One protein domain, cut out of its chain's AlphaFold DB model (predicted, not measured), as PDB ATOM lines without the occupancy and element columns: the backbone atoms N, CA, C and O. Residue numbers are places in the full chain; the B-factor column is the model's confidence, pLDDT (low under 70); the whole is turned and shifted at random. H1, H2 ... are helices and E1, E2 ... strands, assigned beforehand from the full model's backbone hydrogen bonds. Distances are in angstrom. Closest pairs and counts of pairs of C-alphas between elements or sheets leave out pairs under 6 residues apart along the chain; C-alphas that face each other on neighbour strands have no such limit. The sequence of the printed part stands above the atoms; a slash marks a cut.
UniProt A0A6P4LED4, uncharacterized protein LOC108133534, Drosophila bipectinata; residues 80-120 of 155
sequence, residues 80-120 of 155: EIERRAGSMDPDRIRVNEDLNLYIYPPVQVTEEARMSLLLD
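What this domain is: This is residues 80 to 120 of the 155 residues of the protein "uncharacterized protein LOC108133534" of Drosophila bipectinata (UniProt A0A6P4LED4). A small three-stranded antiparallel sheet makes one end of a long, thin shape, and a single short helix, H1, stands well away at the other end on a stretched link. Residues 108 to 120, which include H1, stick out from the sheet with nothing packed on them, and the sheet itself has no helix over either face. The 41 printed residues have three named strands and one named helix, in the order E1, E2, E3, H1 along the chain; the sheet runs E1, E2, E3, and the class is mixed, helices and strands. The whole is extended, with a radius of gyration of the C-alphas of 15.4 A and spans of 45 by 22 by 10 A, a rod in outline.

How they stand to each other: The sheet is formed by E1, residues 80 to 82, E2, residues 91 to 96, and E3, residues 99 to 103. It is a meander, each strand the antiparallel neighbour of the one before, with E2 as the inner strand and E1 and E3 as the edge strands. E2 and E3 form a hairpin, with 158 degrees between their N-to-C directions. The C-alphas of Arg 92 and Tyr 102 face each other at 4.8 A, and N 93 and O 101, at 2.8 A, and N 103 and O 91, at 2.8 A, are within hydrogen-bond range. E1 and E2 form a hairpin too, with 150 degrees between their directions. The C-alphas of Ile 81 and Ile 93 face each other at 4.6 A, and N 82 and O 92, at 2.9 A, are within hydrogen-bond range. E1 and E3 are apart. H1, residues 111 to 119, is not on the sheet, with 0 pairs of C-alphas within 10 A, and it is apart from E1 and E2. In H1 every O i to N i+4 pair is within hydrogen-bond range.

Where its parts are: E2, the longest strand by residues, measures 15.6 A from its first to its last C-alpha, and E3 measures 13.4 A. E1 is 6.4 A long and begins at C-alpha 80, at (1.188, 10.902, -17.870). E3 ends at C-alpha 103, at (-4.283, 15.635, -7.078). H1 is 12.2 A long, from C-alpha 111 at (-14.843, 12.161, 14.068) to C-alpha 119 at (-19.679, 23.049, 16.917).

The domain as a whole: The two C-alphas farthest apart are those of Glu 97 and Leu 119, at 45.0 A. The printed part has no cut. The link from E2 to E3 is tight, with 2 residues, and those from E1 to E2, with 8 residues, and from E3 to H1, with 7 residues, are short. The mean pLDDT of the printed part is 76.5, and residues 86 to 88 and 118 to 120 are under 70.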
ATOM      1  N   GLU A  80       0.219  11.491 -18.793       74.94
ATOM      2  CA  GLU A  80       1.188  10.902 -17.870       74.94
ATOM      3  C   GLU A  80       0.885  11.367 -16.440       74.94
ATOM      4  O   GLU A  80       0.916  12.564 -16.129       74.94
ATOM      5  N   ILE A  81       0.565  10.405 -15.570       78.00
ATOM      6  CA  ILE A  81       0.332  10.634 -14.142       78.00
ATOM      7  C   ILE A  81       1.558  10.141 -13.379       78.00
ATOM      8  O   ILE A  81       1.806   8.938 -13.297       78.00
ATOM      9  N   GLU A  82       2.309  11.065 -12.795       77.88
ATOM     10  CA  GLU A  82       3.406  10.743 -11.888       77.88
ATOM     11  C   GLU A  82       2.814  10.505 -10.492       77.88
ATOM     12  O   GLU A  82       2.416  11.451  -9.807       77.88
ATOM     13  N   ARG A  83       2.716   9.229 -10.091       76.88
ATOM     14  CA  ARG A  83       2.264   8.822  -8.751       76.88
ATOM     15  C   ARG A  83       3.455   8.457  -7.881       76.88
ATOM     16  O   ARG A  83       4.234   7.575  -8.248       76.88
ATOM     17  N   ARG A  84       3.579   9.074  -6.706       71.75
ATOM     18  CA  ARG A  84       4.592   8.692  -5.708       71.75
ATOM     19  C   ARG A  84       3.956   7.829  -4.630       71.75
ATOM     20  O   ARG A  84       3.348   8.330  -3.691       71.75
ATOM     21  N   ALA A  85       4.116   6.513  -4.755       71.06
ATOM     22  CA  ALA A  85       3.628   5.575  -3.751       71.06
ATOM     23  C   ALA A  85       4.302   5.836  -2.389       71.06
ATOM     24  O   ALA A  85       5.524   5.760  -2.275       71.06
ATOM     25  N   GLY A  86       3.500   6.137  -1.363       67.75
ATOM     26  CA  GLY A  86       3.963   6.300   0.020       67.75
ATOM     27  C   GLY A  86       4.402   7.711   0.426       67.75
ATOM     28  O   GLY A  86       4.828   7.877   1.566       67.75
ATOM     29  N   SER A  87       4.284   8.719  -0.448       66.69
ATOM     30  CA  SER A  87       4.458  10.127  -0.057       66.69
ATOM     31  C   SER A  87       3.110  10.786   0.262       66.69
ATOM     32  O   SER A  87       2.085  10.405  -0.298       66.69
ATOM     33  N   MET A  88       3.110  11.783   1.153       69.94
ATOM     34  CA  MET A  88       1.966  12.694   1.342       69.94
ATOM     35  C   MET A  88       1.905  13.792   0.269       69.94
ATOM     36  O   MET A  88       0.988  14.614   0.279       69.94
ATOM     37  N   ASP A  89       2.882  13.822  -0.639       75.06
ATOM     38  CA  ASP A  89       2.926  14.777  -1.740       75.06
ATOM     39  C   ASP A  89       1.771  14.550  -2.730       75.06
ATOM     40  O   ASP A  89       1.342  13.411  -2.934       75.06
ATOM     41  N   PRO A  90       1.266  15.614  -3.381       79.81
ATOM     42  CA  PRO A  90       0.219  15.482  -4.382       79.81
ATOM     43  C   PRO A  90       0.713  14.744  -5.632       79.81
ATOM     44  O   PRO A  90       1.800  15.020  -6.149       79.81
ATOM     45  N   ASP A  91      -0.139  13.875  -6.174       83.62
ATOM     46  CA  ASP A  91       0.077  13.248  -7.477       83.62
ATOM     47  C   ASP A  91       0.060  14.327  -8.570       83.62
ATOM     48  O   ASP A  91      -0.795  15.220  -8.568       83.62
ATOM     49  N   ARG A  92       0.984  14.248  -9.533       84.06
ATOM     50  CA  ARG A  92       1.120  15.248 -10.602       84.06
ATOM     51  C   ARG A  92       0.639  14.685 -11.934       84.06
ATOM     52  O   ARG A  92       1.131  13.663 -12.400       84.06
ATOM     53  N   ILE A  93      -0.267  15.402 -12.591       83.50
ATOM     54  CA  ILE A  93      -0.679  15.138 -13.971       83.50
ATOM     55  C   ILE A  93      -0.057  16.200 -14.873       83.50
ATOM     56  O   ILE A  93      -0.316  17.398 -14.709       83.50
ATOM     57  N   ARG A  94       0.734  15.762 -15.853       82.12
ATOM     58  CA  ARG A  94       1.263  16.636 -16.907       82.12
ATOM     59  C   ARG A  94       0.281  16.673 -18.070       82.12
ATOM     60  O   ARG A  94       0.121  15.687 -18.781       82.12
ATOM     61  N   VAL A  95      -0.392  17.809 -18.251       78.44
ATOM     62  CA  VAL A  95      -1.360  17.995 -19.345       78.44
ATOM     63  C   VAL A  95      -0.675  18.572 -20.581       78.44
ATOM     64  O   VAL A  95      -0.934  18.107 -21.685       78.44
ATOM     65  N   ASN A  96       0.217  19.550 -20.385       77.44
ATOM     66  CA  ASN A  96       1.085  20.172 -21.393       77.44
ATOM     67  C   ASN A  96       2.383  20.668 -20.713       77.44
ATOM     68  O   ASN A  96       2.468  20.636 -19.487       77.44
ATOM     69  N   GLU A  97       3.375  21.145 -21.479       76.31
ATOM     70  CA  GLU A  97       4.653  21.666 -20.938       76.31
ATOM     71  C   GLU A  97       4.445  22.782 -19.898       76.31
ATOM     72  O   GLU A  97       5.116  22.801 -18.865       76.31
ATOM     73  N   ASP A  98       3.425  23.621 -20.105       80.38
ATOM     74  CA  ASP A  98       3.119  24.762 -19.236       80.38
ATOM     75  C   ASP A  98       2.093  24.460 -18.133       80.38
ATOM     76  O   ASP A  98       1.935  25.250 -17.201       80.38
ATOM     77  N   LEU A  99       1.359  23.339 -18.216       78.50
ATOM     78  CA  LEU A  99       0.213  23.076 -17.340       78.50
ATOM     79  C   LEU A  99       0.345  21.755 -16.584       78.50
ATOM     80  O   LEU A  99       0.308  20.662 -17.157       78.50
ATOM     81  N   ASN A 100       0.423  21.891 -15.261       84.44
ATOM     82  CA  ASN A 100       0.507  20.795 -14.307       84.44
ATOM     83  C   ASN A 100      -0.706  20.832 -13.381       84.44
ATOM     84  O   ASN A 100      -0.983  21.860 -12.765       84.44
ATOM     85  N   LEU A 101      -1.412  19.710 -13.279       84.81
ATOM     86  CA  LEU A 101      -2.485  19.525 -12.307       84.81
ATOM     87  C   LEU A 101      -1.966  18.689 -11.137       84.81
ATOM     88  O   LEU A 101      -1.153  17.785 -11.330       84.81
ATOM     89  N   TYR A 102      -2.461  18.988  -9.940       87.12
ATOM     90  CA  TYR A 102      -2.077  18.318  -8.702       87.12
ATOM     91  C   TYR A 102      -3.311  17.682  -8.066       87.12
ATOM     92  O   TYR A 102      -4.315  18.363  -7.848       87.12
ATOM     93  N   ILE A 103      -3.244  16.384  -7.785       82.81
ATOM     94  CA  ILE A 103      -4.283  15.635  -7.078       82.81
ATOM     95  C   ILE A 103      -3.785  15.386  -5.661       82.81
ATOM     96  O   ILE A 103      -2.820  14.658  -5.447       82.81
ATOM     97  N   TYR A 104      -4.467  15.979  -4.688       80.62
ATOM     98  CA  TYR A 104      -4.186  15.717  -3.284       80.62
ATOM     99  C   TYR A 104      -4.895  14.432  -2.846       80.62
ATOM    100  O   TYR A 104      -6.077  14.257  -3.171       80.62
ATOM    101  N   PRO A 105      -4.212  13.536  -2.112       75.88
ATOM    102  CA  PRO A 105      -4.869  12.377  -1.537       75.88
ATOM    103  C   PRO A 105      -5.981  12.836  -0.580       75.88
ATOM    104  O   PRO A 105      -5.840  13.866   0.088       75.88
ATOM    105  N   PRO A 106      -7.102  12.100  -0.502       76.50
ATOM    106  CA  PRO A 106      -8.179  12.444   0.411       76.50
ATOM    107  C   PRO A 106      -7.660  12.422   1.851       76.50
ATOM    108  O   PRO A 106      -7.125  11.415   2.320       76.50
ATOM    109  N   VAL A 107      -7.828  13.538   2.559       74.56
ATOM    110  CA  VAL A 107      -7.487  13.631   3.979       74.56
ATOM    111  C   VAL A 107      -8.540  12.861   4.766       74.56
ATOM    112  O   VAL A 107      -9.737  13.131   4.644       74.56
ATOM    113  N   GLN A 108      -8.106  11.892   5.571       75.31
ATOM    114  CA  GLN A 108      -9.015  11.201   6.478       75.31
ATOM    115  C   GLN A 108      -9.456  12.172   7.572       75.31
ATOM    116  O   GLN A 108      -8.638  12.673   8.340       75.31
ATOM    117  N   VAL A 109     -10.755  12.460   7.614       76.56
ATOM    118  CA  VAL A 109     -11.339  13.335   8.630       76.56
ATOM    119  C   VAL A 109     -11.695  12.478   9.840       76.56
ATOM    120  O   VAL A 109     -12.511  11.564   9.728       76.56
ATOM    121  N   THR A 110     -11.082  12.756  10.990       84.88
ATOM    122  CA  THR A 110     -11.436  12.110  12.261       84.88
ATOM    123  C   THR A 110     -12.803  12.598  12.745       84.88
ATOM    124  O   THR A 110     -13.206  13.722  12.450       84.88
ATOM    125  N   GLU A 111     -13.529  11.779  13.513       81.69
ATOM    126  CA  GLU A 111     -14.843  12.161  14.068       81.69
ATOM    127  C   GLU A 111     -14.768  13.440  14.920       81.69
ATOM    128  O   GLU A 111     -15.673  14.268  14.889       81.69
ATOM    129  N   GLU A 112     -13.640  13.679  15.589       81.38
ATOM    130  CA  GLU A 112     -13.351  14.916  16.326       81.38
ATOM    131  C   GLU A 112     -13.346  16.153  15.414       81.38
ATOM    132  O   GLU A 112     -13.991  17.153  15.728       81.38
ATOM    133  N   ALA A 113     -12.690  16.070  14.250       76.69
ATOM    134  CA  ALA A 113     -12.676  17.139  13.253       76.69
ATOM    135  C   ALA A 113     -14.051  17.335  12.585       76.69
ATOM    136  O   ALA A 113     -14.406  18.440  12.175       76.69
ATOM    137  N   ARG A 114     -14.864  16.273  12.486       74.56
ATOM    138  CA  ARG A 114     -16.256  16.383  12.015       74.56
ATOM    139  C   ARG A 114     -17.121  17.115  13.036       74.56
ATOM    140  O   ARG A 114     -17.919  17.965  12.649       74.56
ATOM    141  N   MET A 115     -16.947  16.816  14.323       75.62
ATOM    142  CA  MET A 115     -17.671  17.483  15.403       75.62
ATOM    143  C   MET A 115     -17.257  18.946  15.559       75.62
ATOM    144  O   MET A 115     -18.129  19.783  15.767       75.62
ATOM    145  N   SER A 116     -15.976  19.293  15.392       70.50
ATOM    146  CA  SER A 116     -15.530  20.693  15.461       70.50
ATOM    147  C   SER A 116     -16.155  21.563  14.365       70.50
ATOM    148  O   SER A 116     -16.567  22.684  14.639       70.50
ATOM    149  N   LEU A 117     -16.332  21.030  13.149       70.50
ATOM    150  CA  LEU A 117     -17.055  21.720  12.068       70.50
ATOM    151  C   LEU A 117     -18.553  21.912  12.362       70.50
ATOM    152  O   LEU A 117     -19.186  22.783  11.772       70.50
ATOM    153  N   LEU A 118     -19.127  21.081  13.235       68.06
ATOM    154  CA  LEU A 118     -20.525  21.171  13.655       68.06
ATOM    155  C   LEU A 118     -20.716  22.140  14.835       68.06
ATOM    156  O   LEU A 118     -21.789  22.721  14.989       68.06
ATOM    157  N   LEU A 119     -19.686  22.268  15.678       65.62
ATOM    158  CA  LEU A 119     -19.679  23.049  16.917       65.62
ATOM    159  C   LEU A 119     -19.232  24.500  16.723       65.62
ATOM    160  O   LEU A 119     -19.559  25.323  17.573       65.62
ATOM    161  N   ASP A 120     -18.557  24.820  15.616       55.81
ATOM    162  CA  ASP A 120     -18.283  26.195  15.206       55.81
ATOM    163  C   ASP A 120     -19.406  26.696  14.282       55.81
ATOM    164  O   ASP A 120     -19.344  26.505  13.061       55.81
TER     165      ASP A 120